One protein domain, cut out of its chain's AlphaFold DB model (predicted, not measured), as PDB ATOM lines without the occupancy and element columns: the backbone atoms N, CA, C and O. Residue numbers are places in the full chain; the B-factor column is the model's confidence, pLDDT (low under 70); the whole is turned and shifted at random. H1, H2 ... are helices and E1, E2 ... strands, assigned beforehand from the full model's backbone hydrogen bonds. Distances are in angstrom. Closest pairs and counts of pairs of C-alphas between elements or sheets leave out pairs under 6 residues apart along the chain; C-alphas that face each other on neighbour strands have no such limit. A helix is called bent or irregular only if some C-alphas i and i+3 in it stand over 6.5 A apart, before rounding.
ATOM      1  N   VAL A 110    -152.144  17.670  77.752       74.44
ATOM      2  CA  VAL A 110    -150.681  17.841  77.804       74.44
ATOM      3  C   VAL A 110    -150.053  17.444  79.147       74.44
ATOM      4  O   VAL A 110    -148.869  17.136  79.185       74.44
ATOM      5  N   LEU A 111    -150.816  17.427  80.247       84.19
ATOM      6  CA  LEU A 111    -150.339  16.929  81.548       84.19
ATOM      7  C   LEU A 111    -150.323  15.393  81.654       84.19
ATOM      8  O   LEU A 111    -149.551  14.863  82.456       84.19
ATOM      9  N   ASP A 112    -151.127  14.705  80.843       83.06
ATOM     10  CA  ASP A 112    -151.259  13.242  80.830       83.06
ATOM     11  C   ASP A 112    -150.236  12.588  79.888       83.06
ATOM     12  O   ASP A 112    -149.927  11.403  80.018       83.06
ATOM     13  N   LEU A 113    -149.664  13.371  78.965       76.50
ATOM     14  CA  LEU A 113    -148.557  12.941  78.116       76.50
ATOM     15  C   LEU A 113    -147.316  12.565  78.954       76.50
ATOM     16  O   LEU A 113    -147.043  13.188  79.989       76.50
ATOM     17  N   PRO A 114    -146.504  11.593  78.494       76.50
ATOM     18  CA  PRO A 114    -145.211  11.307  79.102       76.50
ATOM     19  C   PRO A 114    -144.266  12.510  78.972       76.50
ATOM     20  O   PRO A 114    -144.358  13.306  78.034       76.50
ATOM     21  N   ALA A 115    -143.322  12.632  79.906       78.75
ATOM     22  CA  ALA A 115    -142.244  13.604  79.771       78.75
ATOM     23  C   ALA A 115    -141.341  13.232  78.580       78.75
ATOM     24  O   ALA A 115    -141.018  12.063  78.376       78.75
ATOM     25  N   VAL A 116    -140.935  14.231  77.799       74.00
ATOM     26  CA  VAL A 116    -140.063  14.062  76.635       74.00
ATOM     27  C   VAL A 116    -138.624  13.862  77.105       74.00
ATOM     28  O   VAL A 116    -138.080  14.698  77.832       74.00
ATOM     29  N   GLU A 117    -137.995  12.772  76.668       70.19
ATOM     30  CA  GLU A 117    -136.603  12.457  76.999       70.19
ATOM     31  C   GLU A 117    -135.648  13.608  76.631       70.19
ATOM     32  O   GLU A 117    -135.820  14.302  75.627       70.19
ATOM     33  N   GLY A 118    -134.640  13.843  77.477       70.12
ATOM     34  CA  GLY A 118    -133.676  14.935  77.300       70.12
ATOM     35  C   GLY A 118    -134.174  16.333  77.701       70.12
ATOM     36  O   GLY A 118    -133.390  17.284  77.648       70.12
ATOM     37  N   ARG A 119    -135.428  16.492  78.150       78.19
ATOM     38  CA  ARG A 119    -135.944  17.754  78.710       78.19
ATOM     39  C   ARG A 119    -136.038  17.688  80.231       78.19
ATOM     40  O   ARG A 119    -136.562  16.724  80.779       78.19
ATOM     41  N   ASN A 120    -135.546  18.724  80.908       86.25
ATOM     42  CA  ASN A 120    -135.687  18.864  82.356       86.25
ATOM     43  C   ASN A 120    -135.837  20.343  82.740       86.25
ATOM     44  O   ASN A 120    -134.898  20.991  83.198       86.25
ATOM     45  N   PHE A 121    -137.029  20.886  82.501       88.44
ATOM     46  CA  PHE A 121    -137.422  22.209  82.971       88.44
ATOM     47  C   PHE A 121    -137.872  22.135  84.433       88.44
ATOM     48  O   PHE A 121    -138.811  21.407  84.757       88.44
ATOM     49  N   THR A 122    -137.239  22.921  85.300       91.00
ATOM     50  CA  THR A 122    -137.532  23.009  86.736       91.00
ATOM     51  C   THR A 122    -137.841  24.447  87.140       91.00
ATOM     52  O   THR A 122    -137.178  25.382  86.688       91.00
ATOM     53  N   LEU A 123    -138.822  24.633  88.021       92.25
ATOM     54  CA  LEU A 123    -139.092  25.919  88.665       92.25
ATOM     55  C   LEU A 123    -137.957  26.271  89.641       92.25
ATOM     56  O   LEU A 123    -137.502  25.407  90.385       92.25
ATOM     57  N   VAL A 124    -137.520  27.532  89.660       90.19
ATOM     58  CA  VAL A 124    -136.570  28.038  90.666       90.19
ATOM     59  C   VAL A 124    -137.367  28.756  91.757       90.19
ATOM     60  O   VAL A 124    -137.532  29.974  91.715       90.19
ATOM     61  N   GLU A 125    -137.917  27.981  92.696       88.56
ATOM     62  CA  GLU A 125    -138.924  28.446  93.670       88.56
ATOM     63  C   GLU A 125    -138.447  29.640  94.512       88.56
ATOM     64  O   GLU A 125    -139.135  30.658  94.566       88.56
ATOM     65  N   ASP A 126    -137.226  29.577  95.047       86.19
ATOM     66  CA  ASP A 126    -136.621  30.640  95.872       86.19
ATOM     67  C   ASP A 126    -136.413  31.976  95.129       86.19
ATOM     68  O   ASP A 126    -136.158  33.010  95.748       86.19
ATOM     69  N   ALA A 127    -136.494  31.972  93.795       85.62
ATOM     70  CA  ALA A 127    -136.322  33.153  92.952       85.62
ATOM     71  C   ALA A 127    -137.657  33.751  92.457       85.62
ATOM     72  O   ALA A 127    -137.643  34.696  91.660       85.62
ATOM     73  N   ILE A 128    -138.800  33.227  92.916       87.06
ATOM     74  CA  ILE A 128    -140.128  33.792  92.649       87.06
ATOM     75  C   ILE A 128    -140.330  35.039  93.509       87.06
ATOM     76  O   ILE A 128    -140.317  34.984  94.738       87.06
ATOM     77  N   CYS A 129    -140.557  36.182  92.868       87.94
ATOM     78  CA  CYS A 129    -140.764  37.445  93.570       87.94
ATOM     79  C   CYS A 129    -141.582  38.439  92.744       87.94
ATOM     80  O   CYS A 129    -141.744  38.292  91.532       87.94
ATOM     81  N   LEU A 130    -142.088  39.482  93.403       84.50
ATOM     82  CA  LEU A 130    -142.663  40.638  92.721       84.50
ATOM     83  C   LEU A 130    -141.544  41.594  92.298       84.50
ATOM     84  O   LEU A 130    -140.798  42.095  93.139       84.50
ATOM     85  N   VAL A 131    -141.455  41.873  91.000       83.69
ATOM     86  CA  VAL A 131    -140.497  42.820  90.413       83.69
ATOM     87  C   VAL A 131    -141.211  44.030  89.826       83.69
ATOM     88  O   VAL A 131    -142.336  43.937  89.336       83.69
ATOM     89  N   ASN A 132    -140.544  45.181  89.862       79.19
ATOM     90  CA  ASN A 132    -141.011  46.390  89.192       79.19
ATOM     91  C   ASN A 132    -140.781  46.261  87.680       79.19
ATOM     92  O   ASN A 132    -139.647  46.086  87.240       79.19
ATOM     93  N   GLN A 133    -141.852  46.379  86.898       71.44
ATOM     94  CA  GLN A 133    -141.843  46.307  85.443       71.44
ATOM     95  C   GLN A 133    -142.376  47.608  84.841       71.44
ATOM     96  O   GLN A 133    -143.561  47.940  84.961       71.44
ATOM     97  N   ASP A 134    -141.498  48.317  84.140       63.25
ATOM     98  CA  ASP A 134    -141.852  49.516  83.390       63.25
ATOM     99  C   ASP A 134    -142.764  49.184  82.203       63.25
ATOM    100  O   ASP A 134    -142.574  48.193  81.490       63.25
ATOM    101  N   GLN A 135    -143.749  50.051  81.985       56.47
ATOM    102  CA  GLN A 135    -144.768  49.944  80.952       56.47
ATOM    103  C   GLN A 135    -144.467  50.862  79.751       56.47
ATOM    104  O   GLN A 135    -143.787  51.884  79.892       56.47
ATOM    105  N   PRO A 136    -145.015  50.568  78.552       49.28
ATOM    106  CA  PRO A 136    -144.803  51.375  77.343       49.28
ATOM    107  C   PRO A 136    -145.231  52.850  77.415       49.28
ATOM    108  O   PRO A 136    -144.901  53.614  76.502       49.28
ATOM    109  N   ASP A 137    -145.984  53.263  78.438       50.12
ATOM    110  CA  ASP A 137    -146.352  54.662  78.661       50.12
ATOM    111  C   ASP A 137    -145.496  55.414  79.690       50.12
ATOM    112  O   ASP A 137    -145.637  56.634  79.787       50.12
ATOM    113  N   GLY A 138    -144.589  54.720  80.386       49.81
ATOM    114  CA  GLY A 138    -143.729  55.279  81.430       49.81
ATOM    115  C   GLY A 138    -144.230  55.091  82.866       49.81
ATOM    116  O   GLY A 138    -143.598  55.623  83.774       49.81
ATOM    117  N   THR A 139    -145.331  54.368  83.092       58.28
ATOM    118  CA  THR A 139    -145.705  53.871  84.429       58.28
ATOM    119  C   THR A 139    -144.916  52.610  84.800       58.28
ATOM    120  O   THR A 139    -144.383  51.927  83.928       58.28
ATOM    121  N   THR A 140    -144.856  52.273  86.089       67.31
ATOM    122  CA  THR A 140    -144.216  51.048  86.597       67.31
ATOM    123  C   THR A 140    -145.239  50.265  87.416       67.31
ATOM    124  O   THR A 140    -145.939  50.847  88.245       67.31
ATOM    125  N   ILE A 141    -145.340  48.955  87.190       68.25
ATOM    126  CA  ILE A 141    -146.244  48.047  87.917       68.25
ATOM    127  C   ILE A 141    -145.449  46.910  88.568       68.25
ATOM    128  O   ILE A 141    -144.372  46.564  88.090       68.25
ATOM    129  N   LYS A 142    -145.977  46.301  89.634       73.44
ATOM    130  CA  LYS A 142    -145.396  45.086  90.223       73.44
ATOM    131  C   LYS A 142    -145.942  43.835  89.544       73.44
ATOM    132  O   LYS A 142    -147.160  43.649  89.486       73.44
ATOM    133  N   VAL A 143    -145.043  42.967  89.091       75.75
ATOM    134  CA  VAL A 143    -145.361  41.731  88.363       75.75
ATOM    135  C   VAL A 143    -144.638  40.542  88.984       75.75
ATOM    136  O   VAL A 143    -143.507  40.673  89.447       75.75
ATOM    137  N   TRP A 144    -145.278  39.380  88.997       80.19
ATOM    138  CA  TRP A 144    -144.692  38.131  89.458       80.19
ATOM    139  C   TRP A 144    -143.666  37.626  88.449       80.19
ATOM    140  O   TRP A 144    -143.995  37.256  87.321       80.19
ATOM    141  N   LYS A 145    -142.413  37.580  88.890       86.12
ATOM    142  CA  LYS A 145    -141.334  36.874  88.216       86.12
ATOM    143  C   LYS A 145    -141.440  35.389  88.564       86.12
ATOM    144  O   LYS A 145    -141.410  35.034  89.740       86.12
ATOM    145  N   ILE A 146    -141.569  34.534  87.549       87.19
ATOM    146  CA  ILE A 146    -141.664  33.073  87.700       87.19
ATOM    147  C   ILE A 146    -140.533  32.433  86.875       87.19
ATOM    148  O   ILE A 146    -140.733  32.154  85.686       87.19
ATOM    149  N   PRO A 147    -139.337  32.257  87.469       87.94
ATOM    150  CA  PRO A 147    -138.163  31.762  86.764       87.94
ATOM    151  C   PRO A 147    -138.176  30.237  86.610       87.94
ATOM    152  O   PRO A 147    -138.249  29.491  87.585       87.94
ATOM    153  N   ILE A 148    -138.022  29.772  85.374       88.44
ATOM    154  CA  ILE A 148    -137.854  28.363  85.011       88.44
ATOM    155  C   ILE A 148    -136.434  28.173  84.474       88.44
ATOM    156  O   ILE A 148    -135.945  28.988  83.690       88.44
ATOM    157  N   ARG A 149    -135.774  27.086  84.874       87.12
ATOM    158  CA  ARG A 149    -134.438  26.689  84.414       87.12
ATOM    159  C   ARG A 149    -134.526  25.398  83.613       87.12
ATOM    160  O   ARG A 149    -135.183  24.461  84.056       87.12
ATOM    161  N   ASN A 150    -133.860  25.330  82.463       83.38
ATOM    162  CA  ASN A 150    -133.582  24.057  81.804       83.38
ATOM    163  C   ASN A 150    -132.283  23.465  82.367       83.38
ATOM    164  O   ASN A 150    -131.231  24.099  82.294       83.38
ATOM    165  N   MET A 151    -132.354  22.255  82.912       78.06
ATOM    166  CA  MET A 151    -131.218  21.558  83.518       78.06
ATOM    167  C   MET A 151    -130.390  20.743  82.509       78.06
ATOM    168  O   MET A 151    -129.323  20.261  82.877       78.06
ATOM    169  N   THR A 152    -130.844  20.568  81.256       65.12
ATOM    170  CA  THR A 152    -130.108  19.794  80.228       65.12
ATOM    171  C   THR A 152    -129.314  20.637  79.228       65.12
ATOM    172  O   THR A 152    -128.484  20.088  78.508       65.12
ATOM    173  N   ALA A 153    -129.511  21.959  79.198       58.31
ATOM    174  CA  ALA A 153    -128.770  22.879  78.335       58.31
ATOM    175  C   ALA A 153    -128.225  24.061  79.155       58.31
ATOM    176  O   ALA A 153    -129.021  24.820  79.708       58.31
ATOM    177  N   GLU A 154    -126.889  24.178  79.221       56.03
ATOM    178  CA  GLU A 154    -126.064  25.213  79.891       56.03
ATOM    179  C   GLU A 154    -126.843  26.309  80.652       56.03
ATOM    180  O   GLU A 154    -127.013  27.425  80.158       56.03
ATOM    181  N   GLU A 155    -127.334  25.957  81.850       59.06
ATOM    182  CA  GLU A 155    -128.087  26.802  82.801       59.06
ATOM    183  C   GLU A 155    -129.025  27.856  82.172       59.06
ATOM    184  O   GLU A 155    -129.115  29.006  82.611       59.06
ATOM    185  N   LEU A 156    -129.772  27.461  81.139       67.94
ATOM    186  CA  LEU A 156    -130.728  28.331  80.460       67.94
ATOM    187  C   LEU A 156    -131.941  28.623  81.359       67.94
ATOM    188  O   LEU A 156    -132.893  27.842  81.425       67.94
ATOM    189  N   GLN A 157    -131.911  29.772  82.040       80.75
ATOM    190  CA  GLN A 157    -133.001  30.285  82.874       80.75
ATOM    191  C   GLN A 157    -133.762  31.429  82.182       80.75
ATOM    192  O   GLN A 157    -133.156  32.367  81.664       80.75
ATOM    193  N   PHE A 158    -135.095  31.372  82.211       81.00
ATOM    194  CA  PHE A 158    -136.012  32.374  81.655       81.00
ATOM    195  C   PHE A 158    -137.211  32.602  82.583       81.00
ATOM    196  O   PHE A 158    -137.476  31.798  83.472       81.00
ATOM    197  N   ASP A 159    -137.986  33.659  82.334       81.69
ATOM    198  CA  ASP A 159    -139.198  33.970  83.094       81.69
ATOM    199  C   ASP A 159    -140.462  33.622  82.290       81.69
ATOM    200  O   ASP A 159    -140.678  34.118  81.177       81.69
ATOM    201  N   ALA A 160    -141.306  32.746  82.846       73.88
ATOM    202  CA  ALA A 160    -142.414  32.115  82.122       73.88
ATOM    203  C   ALA A 160    -143.410  33.124  81.519       73.88
ATOM    204  O   ALA A 160    -143.742  33.019  80.342       73.88
ATOM    205  N   PHE A 161    -143.809  34.135  82.299       72.81
ATOM    206  CA  PHE A 161    -144.852  35.118  81.956       72.81
ATOM    207  C   PHE A 161    -144.306  36.541  81.739       72.81
ATOM    208  O   PHE A 161    -145.005  37.525  81.976       72.81
ATOM    209  N   MET A 162    -143.039  36.670  81.328       70.62
ATOM    210  CA  MET A 162    -142.427  37.955  80.964       70.62
ATOM    211  C   MET A 162    -141.947  37.934  79.508       70.62
ATOM    212  O   MET A 162    -141.498  36.897  79.008       70.62
ATOM    213  N   VAL A 163    -142.002  39.074  78.812       59.88
ATOM    214  CA  VAL A 163    -141.366  39.231  77.489       59.88
ATOM    215  C   VAL A 163    -139.949  39.786  77.668       59.88
ATOM    216  O   VAL A 163    -139.794  40.917  78.135       59.88
ATOM    217  N   PRO A 164    -138.899  39.040  77.289       52.28
ATOM    218  CA  PRO A 164    -137.520  39.474  77.478       52.28
ATOM    219  C   PRO A 164    -137.077  40.502  76.421       52.28
ATOM    220  O   PRO A 164    -137.629  40.599  75.324       52.28
ATOM    221  N   ARG A 212    -150.149  40.732  79.053       52.72
ATOM    222  CA  ARG A 212    -150.701  40.749  80.413       52.72
ATOM    223  C   ARG A 212    -149.770  40.104  81.415       52.72
ATOM    224  O   ARG A 212    -149.616  38.889  81.451       52.72
ATOM    225  N   TRP A 213    -149.210  40.958  82.251       59.03
ATOM    226  CA  TRP A 213    -148.378  40.582  83.375       59.03
ATOM    227  C   TRP A 213    -149.231  40.005  84.511       59.03
ATOM    228  O   TRP A 213    -150.298  40.537  84.818       59.03
ATOM    229  N   LEU A 214    -148.745  38.957  85.179       67.62
ATOM    230  CA  LEU A 214    -149.326  38.476  86.436       67.62
ATOM    231  C   LEU A 214    -148.978  39.476  87.546       67.62
ATOM    232  O   LEU A 214    -147.849  39.495  88.023       67.62
ATOM    233  N   THR A 215    -149.901  40.352  87.931       68.50
ATOM    234  CA  THR A 215    -149.642  41.444  88.886       68.50
ATOM    235  C   THR A 215    -149.903  41.061  90.345       68.50
ATOM    236  O   THR A 215    -150.660  40.135  90.639       68.50
ATOM    237  N   GLU A 216    -149.353  41.851  91.277       69.00
ATOM    238  CA  GLU A 216    -149.662  41.790  92.725       69.00
ATOM    239  C   GLU A 216    -151.178  41.895  93.015       69.00
ATOM    240  O   GLU A 216    -151.665  41.355  94.002       69.00
ATOM    241  N   SER A 217    -151.945  42.550  92.133       62.72
ATOM    242  CA  SER A 217    -153.404  42.689  92.251       62.72
ATOM    243  C   SER A 217    -154.207  41.432  91.894       62.72
ATOM    244  O   SER A 217    -155.355  41.323  92.313       62.72
ATOM    245  N   ALA A 218    -153.625  40.515  91.116       58.16
ATOM    246  CA  ALA A 218    -154.255  39.260  90.697       58.16
ATOM    247  C   ALA A 218    -153.982  38.115  91.684       58.16
ATOM    248  O   ALA A 218    -154.783  37.197  91.839       58.16
ATOM    249  N   CYS A 219    -152.836  38.181  92.359       67.62
ATOM    250  CA  CYS A 219    -152.470  37.302  93.456       67.62
ATOM    251  C   CYS A 219    -151.572  38.087  94.414       67.62
ATOM    252  O   CYS A 219    -150.461  38.473  94.036       67.62
ATOM    253  N   SER A 220    -152.050  38.325  95.640       70.06
ATOM    254  CA  SER A 220    -151.278  39.019  96.673       70.06
ATOM    255  C   SER A 220    -150.031  38.219  97.063       70.06
ATOM    256  O   SER A 220    -149.974  36.998  96.889       70.06
ATOM    257  N   SER A 221    -149.030  38.898  97.628       74.81
ATOM    258  CA  SER A 221    -147.811  38.271  98.166       74.81
ATOM    259  C   SER A 221    -148.097  37.204  99.230       74.81
ATOM    260  O   SER A 221    -147.371  36.218  99.320       74.81
ATOM    261  N   GLU A 222    -149.194  37.348  99.973       75.00
ATOM    262  CA  GLU A 222    -149.699  36.376 100.955       75.00
ATOM    263  C   GLU A 222    -150.073  35.021 100.322       75.00
ATOM    264  O   GLU A 222    -150.031  33.991 100.987       75.00
ATOM    265  N   ASN A 223    -150.394  35.002  99.023       75.31
ATOM    266  CA  ASN A 223    -150.778  33.812  98.260       75.31
ATOM    267  C   ASN A 223    -149.628  33.264  97.382       75.31
ATOM    268  O   ASN A 223    -149.878  32.548  96.409       75.31
ATOM    269  N   ILE A 224    -148.361  33.564  97.705       83.00
ATOM    270  CA  ILE A 224    -147.186  33.131  96.919       83.00
ATOM    271  C   ILE A 224    -147.139  31.615  96.653       83.00
ATOM    272  O   ILE A 224    -146.735  31.196  95.571       83.00
ATOM    273  N   SER A 225    -147.639  30.783  97.572       82.62
ATOM    274  CA  SER A 225    -147.749  29.325  97.396       82.62
ATOM    275  C   SER A 225    -148.612  28.911  96.196       82.62
ATOM    276  O   SER A 225    -148.389  27.852  95.610       82.62
ATOM    277  N   LYS A 226    -149.576  29.746  95.786       81.69
ATOM    278  CA  LYS A 226    -150.370  29.533  94.573       81.69
ATOM    279  C   LYS A 226    -149.554  29.896  93.326       81.69
ATOM    280  O   LYS A 226    -149.582  29.151  92.353       81.69
ATOM    281  N   ILE A 227    -148.750  30.963  93.367       84.06
ATOM    282  CA  ILE A 227    -147.823  31.329  92.275       84.06
ATOM    283  C   ILE A 227    -146.738  30.261  92.061       84.06
ATOM    284  O   ILE A 227    -146.423  29.938  90.915       84.06
ATOM    285  N   VAL A 228    -146.231  29.648  93.137       86.50
ATOM    286  CA  VAL A 228    -145.346  28.470  93.062       86.50
ATOM    287  C   VAL A 228    -146.023  27.343  92.269       86.50
ATOM    288  O   VAL A 228    -145.455  26.849  91.298       86.50
ATOM    289  N   GLN A 229    -147.274  26.998  92.593       86.69
ATOM    290  CA  GLN A 229    -148.030  25.954  91.880       86.69
ATOM    291  C   GLN A 229    -148.265  26.276  90.393       86.69
ATOM    292  O   GLN A 229    -148.201  25.374  89.555       86.69
ATOM    293  N   LEU A 230    -148.471  27.549  90.029       85.44
ATOM    294  CA  LEU A 230    -148.526  27.974  88.623       85.44
ATOM    295  C   LEU A 230    -147.180  27.756  87.910       85.44
ATOM    296  O   LEU A 230    -147.150  27.266  86.782       85.44
ATOM    297  N   GLY A 231    -146.062  28.074  88.565       86.69
ATOM    298  CA  GLY A 231    -144.723  27.799  88.039       86.69
ATOM    299  C   GLY A 231    -144.438  26.301  87.871       86.69
ATOM    300  O   GLY A 231    -143.850  25.890  86.868       86.69
ATOM    301  N   GLN A 232    -144.906  25.471  88.809       91.25
ATOM    302  CA  GLN A 232    -144.786  24.013  88.741       91.25
ATOM    303  C   GLN A 232    -145.607  23.457  87.568       91.25
ATOM    304  O   GLN A 232    -145.120  22.597  86.838       91.25
ATOM    305  N   LEU A 233    -146.810  23.993  87.327       88.94
ATOM    306  CA  LEU A 233    -147.630  23.682  86.151       88.94
ATOM    307  C   LEU A 233    -146.925  24.029  84.833       88.94
ATOM    308  O   LEU A 233    -146.875  23.185  83.937       88.94
ATOM    309  N   VAL A 234    -146.319  25.217  84.727       89.62
ATOM    310  CA  VAL A 234    -145.533  25.612  83.541       89.62
ATOM    311  C   VAL A 234    -144.401  24.616  83.280       89.62
ATOM    312  O   VAL A 234    -144.252  24.137  82.154       89.62
ATOM    313  N   ALA A 235    -143.628  24.258  84.310       90.88
ATOM    314  CA  ALA A 235    -142.555  23.268  84.202       90.88
ATOM    315  C   ALA A 235    -143.088  21.879  83.794       90.88
ATOM    316  O   ALA A 235    -142.525  21.223  82.915       90.88
ATOM    317  N   GLN A 236    -144.208  21.434  84.372       90.81
ATOM    318  CA  GLN A 236    -144.850  20.162  84.023       90.81
ATOM    319  C   GLN A 236    -145.297  20.107  82.558       90.81
ATOM    320  O   GLN A 236    -145.111  19.069  81.922       90.81
ATOM    321  N   ILE A 237    -145.845  21.204  82.025       87.19
ATOM    322  CA  ILE A 237    -146.290  21.315  80.629       87.19
ATOM    323  C   ILE A 237    -145.082  21.372  79.685       87.19
ATOM    324  O   ILE A 237    -145.036  20.630  78.706       87.19
ATOM    325  N   LEU A 238    -144.060  22.175  79.997       87.38
ATOM    326  CA  LEU A 238    -142.819  22.283  79.213       87.38
ATOM    327  C   LEU A 238    -142.101  20.945  78.996       87.38
ATOM    328  O   LEU A 238    -141.581  20.681  77.910       87.38
ATOM    329  N   ASN A 239    -142.095  20.092  80.018       85.56
ATOM    330  CA  ASN A 239    -141.500  18.761  79.930       85.56
ATOM    331  C   ASN A 239    -142.334  17.773  79.092       85.56
ATOM    332  O   ASN A 239    -141.804  16.735  78.718       85.56
ATOM    333  N   ARG A 240    -143.603  18.073  78.777       82.38
ATOM    334  CA  ARG A 240    -144.552  17.155  78.109       82.38
ATOM    335  C   ARG A 240    -145.054  17.615  76.734       82.38
ATOM    336  O   ARG A 240    -145.606  16.814  75.986       82.38
ATOM    337  N   VAL A 241    -144.890  18.892  76.375       77.06
ATOM    338  CA  VAL A 241    -145.360  19.424  75.080       77.06
ATOM    339  C   VAL A 241    -144.723  18.707  73.877       77.06
ATOM    340  O   VAL A 241    -143.513  18.470  73.871       77.06
ATOM    341  N   PRO A 242    -145.487  18.442  72.797       64.38
ATOM    342  CA  PRO A 242    -145.014  17.688  71.629       64.38
ATOM    343  C   PRO A 242    -144.052  18.485  70.731       64.38
ATOM    344  O   PRO A 242    -143.460  17.935  69.808       64.38
ATOM    345  N   PHE A 243    -143.927  19.792  70.964       67.44
ATOM    346  CA  PHE A 243    -143.046  20.702  70.237       67.44
ATOM    347  C   PHE A 243    -141.805  21.027  71.069       67.44
ATOM    348  O   PHE A 243    -141.817  20.899  72.292       67.44
ATOM    349  N   GLU A 244    -140.733  21.468  70.420       72.25
ATOM    350  CA  GLU A 244    -139.568  22.025  71.107       72.25
ATOM    351  C   GLU A 244    -139.849  23.485  71.527       72.25
ATOM    352  O   GLU A 244    -140.270  24.288  70.684       72.25
ATOM    353  N   PRO A 245    -139.696  23.855  72.814       72.38
ATOM    354  CA  PRO A 245    -139.842  25.244  73.248       72.38
ATOM    355  C   PRO A 245    -138.683  26.112  72.726       72.38
ATOM    356  O   PRO A 245    -137.524  25.795  72.971       72.38
ATOM    357  N   ASP A 246    -138.973  27.238  72.062       71.31
ATOM    358  CA  ASP A 246    -137.939  28.205  71.639       71.31
ATOM    359  C   ASP A 246    -137.449  29.028  72.849       71.31
ATOM    360  O   ASP A 246    -137.940  30.125  73.137       71.31
ATOM    361  N   VAL A 247    -136.493  28.460  73.590       72.38
ATOM    362  CA  VAL A 247    -135.913  29.060  74.802       72.38
ATOM    363  C   VAL A 247    -135.098  30.329  74.488       72.38
ATOM    364  O   VAL A 247    -134.998  31.220  75.334       72.38
ATOM    365  N   ASP A 248    -134.577  30.491  73.269       68.31
ATOM    366  CA  ASP A 248    -133.840  31.699  72.863       68.31
ATOM    367  C   ASP A 248    -134.756  32.924  72.728       68.31
ATOM    368  O   ASP A 248    -134.358  34.039  73.085       68.31
ATOM    369  N   ILE A 249    -136.005  32.736  72.286       64.62
ATOM    370  CA  ILE A 249    -137.032  33.788  72.339       64.62
ATOM    371  C   ILE A 249    -137.443  34.082  73.792       64.62
ATOM    372  O   ILE A 249    -137.731  35.229  74.122       64.62
ATOM    373  N   TRP A 250    -137.461  33.081  74.681       69.31
ATOM    374  CA  TRP A 250    -137.931  33.241  76.069       69.31
ATOM    375  C   TRP A 250    -136.874  33.834  77.011       69.31
ATOM    376  O   TRP A 250    -137.223  34.488  77.989       69.31
ATOM    377  N   THR A 251    -135.594  33.666  76.685       67.94
ATOM    378  CA  THR A 251    -134.461  34.359  77.320       67.94
ATOM    379  C   THR A 251    -134.159  35.717  76.676       67.94
ATOM    380  O   THR A 251    -133.421  36.522  77.241       67.94
ATOM    381  N   GLY A 252    -134.710  35.993  75.489       60.12
ATOM    382  CA  GLY A 252    -134.457  37.218  74.725       60.12
ATOM    383  C   GLY A 252    -133.093  37.259  74.041       60.12
ATOM    384  O   GLY A 252    -132.717  38.305  73.509       60.12
ATOM    385  N   ARG A 253    -132.371  36.127  74.008       62.97
ATOM    386  CA  ARG A 253    -131.175  35.925  73.173       62.97
ATOM    387  C   ARG A 253    -131.495  36.171  71.695       62.97
ATOM    388  O   ARG A 253    -130.664  36.698  70.957       62.97
ATOM    389  N   ARG A 254    -132.733  35.875  71.287       57.44
ATOM    390  CA  ARG A 254    -133.304  36.189  69.975       57.44
ATOM    391  C   ARG A 254    -134.454  37.189  70.121       57.44
ATOM    392  O   ARG A 254    -135.436  36.909  70.800       57.44
ATOM    393  N   GLN A 255    -134.367  38.342  69.452       53.84
ATOM    394  CA  GLN A 255    -135.515  39.253  69.363       53.84
ATOM    395  C   GLN A 255    -136.613  38.629  68.481       53.84
ATOM    396  O   GLN A 255    -136.290  38.161  67.384       53.84
ATOM    397  N   PRO A 256    -137.889  38.625  68.913       50.19
ATOM    398  CA  PRO A 256    -138.991  38.181  68.068       50.19
ATOM    399  C   PRO A 256    -139.160  39.115  66.862       50.19
ATOM    400  O   PRO A 256    -138.902  40.319  66.946       50.19
ATOM    401  N   ASP A 257    -139.629  38.565  65.740       48.41
ATOM    402  CA  ASP A 257    -140.108  39.370  64.614       48.41
ATOM    403  C   ASP A 257    -141.259  40.270  65.110       48.41
ATOM    404  O   ASP A 257    -142.172  39.807  65.797       48.41
ATOM    405  N   VAL A 258    -141.243  41.551  64.720       45.16
ATOM    406  CA  VAL A 258    -142.296  42.553  64.992       45.16
ATOM    407  C   VAL A 258    -143.687  42.059  64.557       45.16
ATOM    408  O   VAL A 258    -144.720  42.589  64.971       45.16
ATOM    409  N   ARG A 259    -143.741  41.024  63.713       39.66
ATOM    410  CA  ARG A 259    -144.975  40.400  63.245       39.66
ATOM    411  C   ARG A 259    -145.659  39.475  64.258       39.66
ATOM    412  O   ARG A 259    -146.863  39.276  64.074       39.66
ATOM    413  N   ALA A 260    -144.955  38.959  65.273       50.06
ATOM    414  CA  ALA A 260    -145.519  38.130  66.342       50.06
ATOM    415  C   ALA A 260    -144.678  38.187  67.635       50.06
ATOM    416  O   ALA A 260    -143.741  37.413  67.822       50.06
ATOM    417  N   LEU A 261    -145.059  39.067  68.564       49.81
ATOM    418  CA  LEU A 261    -144.271  39.378  69.765       49.81
ATOM    419  C   LEU A 261    -144.143  38.238  70.796       49.81
ATOM    420  O   LEU A 261    -143.192  38.208  71.575       49.81
ATOM    421  N   VAL A 262    -145.091  37.297  70.793       55.69
ATOM    422  CA  VAL A 262    -145.089  36.091  71.637       55.69
ATOM    423  C   VAL A 262    -145.379  34.885  70.732       55.69
ATOM    424  O   VAL A 262    -146.432  34.885  70.081       55.69
ATOM    425  N   PRO A 263    -144.490  33.875  70.653       59.75
ATOM    426  CA  PRO A 263    -144.650  32.754  69.729       59.75
ATOM    427  C   PRO A 263    -145.807  31.823  70.150       59.75
ATOM    428  O   PRO A 263    -146.128  31.751  71.341       59.75
ATOM    429  N   PRO A 264    -146.432  31.078  69.212       60.25
ATOM    430  CA  PRO A 264    -147.558  30.182  69.507       60.25
ATOM    431  C   PRO A 264    -147.278  29.172  70.629       60.25
ATOM    432  O   PRO A 264    -148.138  28.952  71.478       60.25
ATOM    433  N   GLN A 265    -146.059  28.629  70.670       69.06
ATOM    434  CA  GLN A 265    -145.568  27.712  71.701       69.06
ATOM    435  C   GLN A 265    -145.671  28.331  73.103       69.06
ATOM    436  O   GLN A 265    -146.173  27.693  74.025       69.06
ATOM    437  N   LYS A 266    -145.246  29.596  73.257       73.00
ATOM    438  CA  LYS A 266    -145.316  30.325  74.532       73.00
ATOM    439  C   LYS A 266    -146.758  30.566  74.954       73.00
ATOM    440  O   LYS A 266    -147.118  30.220  76.071       73.00
ATOM    441  N   ARG A 267    -147.599  31.041  74.028       67.19
ATOM    442  CA  ARG A 267    -149.026  31.283  74.300       67.19
ATOM    443  C   ARG A 267    -149.758  30.017  74.745       67.19
ATOM    444  O   ARG A 267    -150.572  30.097  75.656       67.19
ATOM    445  N   PHE A 268    -149.467  28.869  74.127       68.12
ATOM    446  CA  PHE A 268    -150.045  27.587  74.533       68.12
ATOM    447  C   PHE A 268    -149.644  27.230  75.971       68.12
ATOM    448  O   PHE A 268    -150.517  26.996  76.802       68.12
ATOM    449  N   VAL A 269    -148.343  27.257  76.293       76.19
ATOM    450  CA  VAL A 269    -147.859  26.945  77.650       76.19
ATOM    451  C   VAL A 269    -148.443  27.911  78.685       76.19
ATOM    452  O   VAL A 269    -148.980  27.453  79.690       76.19
ATOM    453  N   GLU A 270    -148.401  29.223  78.436       73.81
ATOM    454  CA  GLU A 270    -148.943  30.250  79.341       73.81
ATOM    455  C   GLU A 270    -150.444  30.043  79.613       73.81
ATOM    456  O   GLU A 270    -150.862  29.998  80.770       73.81
ATOM    457  N   LEU A 271    -151.264  29.893  78.564       66.88
ATOM    458  CA  LEU A 271    -152.723  29.813  78.701       66.88
ATOM    459  C   LEU A 271    -153.188  28.503  79.329       66.88
ATOM    460  O   LEU A 271    -154.054  28.537  80.201       66.88
ATOM    461  N   VAL A 272    -152.618  27.366  78.921       71.56
ATOM    462  CA  VAL A 272    -152.972  26.065  79.507       71.56
ATOM    463  C   VAL A 272    -152.571  26.034  80.982       71.56
ATOM    464  O   VAL A 272    -153.386  25.642  81.811       71.56
ATOM    465  N   SER A 273    -151.386  26.556  81.334       76.25
ATOM    466  CA  SER A 273    -150.957  26.673  82.737       76.25
ATOM    467  C   SER A 273    -151.923  27.524  83.561       76.25
ATOM    468  O   SER A 273    -152.330  27.104  84.639       76.25
ATOM    469  N   ILE A 274    -152.324  28.700  83.059       71.69
ATOM    470  CA  ILE A 274    -153.237  29.602  83.778       71.69
ATOM    471  C   ILE A 274    -154.633  28.987  83.943       71.69
ATOM    472  O   ILE A 274    -155.221  29.109  85.017       71.69
ATOM    473  N   ILE A 275    -155.179  28.339  82.911       68.56
ATOM    474  CA  ILE A 275    -156.525  27.755  82.980       68.56
ATOM    475  C   ILE A 275    -156.537  26.535  83.907       68.56
ATOM    476  O   ILE A 275    -157.427  26.437  84.751       68.56
ATOM    477  N   GLU A 276    -155.527  25.664  83.829       75.31
ATOM    478  CA  GLU A 276    -155.368  24.539  84.760       75.31
ATOM    479  C   GLU A 276    -155.178  25.000  86.205       75.31
ATOM    480  O   GLU A 276    -155.765  24.435  87.127       75.31
ATOM    481  N   TRP A 277    -154.403  26.062  86.410       75.94
ATOM    482  CA  TRP A 277    -154.209  26.665  87.723       75.94
ATOM    483  C   TRP A 277    -155.508  27.273  88.271       75.94
ATOM    484  O   TRP A 277    -155.887  26.980  89.404       75.94
ATOM    485  N   LYS A 278    -156.265  28.026  87.457       68.44
ATOM    486  CA  LYS A 278    -157.585  28.556  87.849       68.44
ATOM    487  C   LYS A 278    -158.582  27.431  88.150       68.44
ATOM    488  O   LYS A 278    -159.340  27.546  89.109       68.44
ATOM    489  N   ARG A 279    -158.560  26.330  87.385       68.44
ATOM    490  CA  ARG A 279    -159.401  25.138  87.615       68.44
ATOM    491  C   ARG A 279    -159.136  24.492  88.981       68.44
ATOM    492  O   ARG A 279    -160.071  23.991  89.593       68.44
ATOM    493  N   ARG A 280    -157.892  24.536  89.473       75.62
ATOM    494  CA  ARG A 280    -157.481  23.989  90.785       75.62
ATOM    495  C   ARG A 280    -157.762  24.913  91.978       75.62
ATOM    496  O   ARG A 280    -157.744  24.435  93.107       75.62
ATOM    497  N   HIS A 281    -158.006  26.205  91.746       68.19
ATOM    498  CA  HIS A 281    -158.149  27.233  92.792       68.19
ATOM    499  C   HIS A 281    -159.371  28.140  92.559       68.19
ATOM    500  O   HIS A 281    -159.301  29.361  92.732       68.19
TER     501      HIS A 281
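AT A GLANCE: This is residues 110 to 164 and 212 to 281 of the 862 residues of the protein "Zn(2)-C6 fungal-type domain-containing protein" of Cercospora beticola (UniProt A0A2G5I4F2). A small three-stranded sheet, E1, E4 and E5, has the long helix H1 over one face, and a second long helix, H3, crosses H1 and stays clear of the sheet. The hairpin E2 and E3 reaches away from this sheet, E3 running on almost directly into E4, and the short helix H2 sits by E5. The printed part has 125 residues, with five named strands followed by three named helices, in the order E1 E2 E3 E4 E5 H1 H2 H3, and the class is mixed, helices and strands. Both sheets, E1 - E4 - E5 and E2 - E3, are antiparallel. The whole is compact, with a radius of gyration of the C-alphas of 14.4 A and spans of 42 by 35 by 25 A.

HOW THE PARTS SIT: E1, residues 121 to 123, is an edge strand and the antiparallel neighbour of E4, residues 147 to 150, with N 122 and O 149 at 2.9 A. E2, residues 129 to 134, and E3, residues 140 to 145, form a hairpin, with N 131 and O 143 at 2.8 A. E3 runs on into E4 across a break of 1 residue, at 41 degrees. E4 forms a hairpin with E5, residues 156 to 159, with N 148 and O 158 at 2.8 A. H1, residues 221 to 238, is on the sheet E1 E4 E5 at a height over the sheet of 4.8 A, giving two layers, a helix on one face of a sheet. It lies over E1 and runs along the strands, at 5 degrees to E1 on the local plane; the closest C-alphas of the two are those of Phe 121 and Ala 235, 5.4 A apart. H2, residues 247 to 251, only grazes this sheet; its closest C-alpha to E5 is that of Thr 251, 5.0 A from that of Phe 158. H3, residues 264 to 280, touches H1 at a steep tilt of 50 degrees, opposite ways, the closest C-alphas being those of Val 234 and Ser 273, 5.6 A apart. H3 is not on the sheet E1 E4 E5. Every O i to N i+4 pair is within hydrogen-bond range in H2 and H3, and 11 of 14 are in H1.

IN THESE COORDINATES: E1 begins at C-alpha 121, (-137.422, 22.209, 82.971). E2 is 15.8 A long and E3 14.6 A. H1 begins at C-alpha 221, (-147.811, 38.271, 98.166), and is 25.3 A long; it is irregular, with C-alphas 222 and 225 8.1 A apart. H3 is 24.3 A long and ends at C-alpha 280, (-157.481, 23.989, 90.785).

THE WHOLE: The C-alphas farthest apart are those of Pro 114 and Gly 138, 44.1 A. Residues 165 to 211 are not printed, and C-alphas 164 and 212 are 13.6 A apart across the cut. The link from H2 to H3, residues 252 to 263, is long. The mean pLDDT of the printed part is 72.7, and 50 residues are under 70, among them residues 134 to 141, 212 to 219 and 248 to 265.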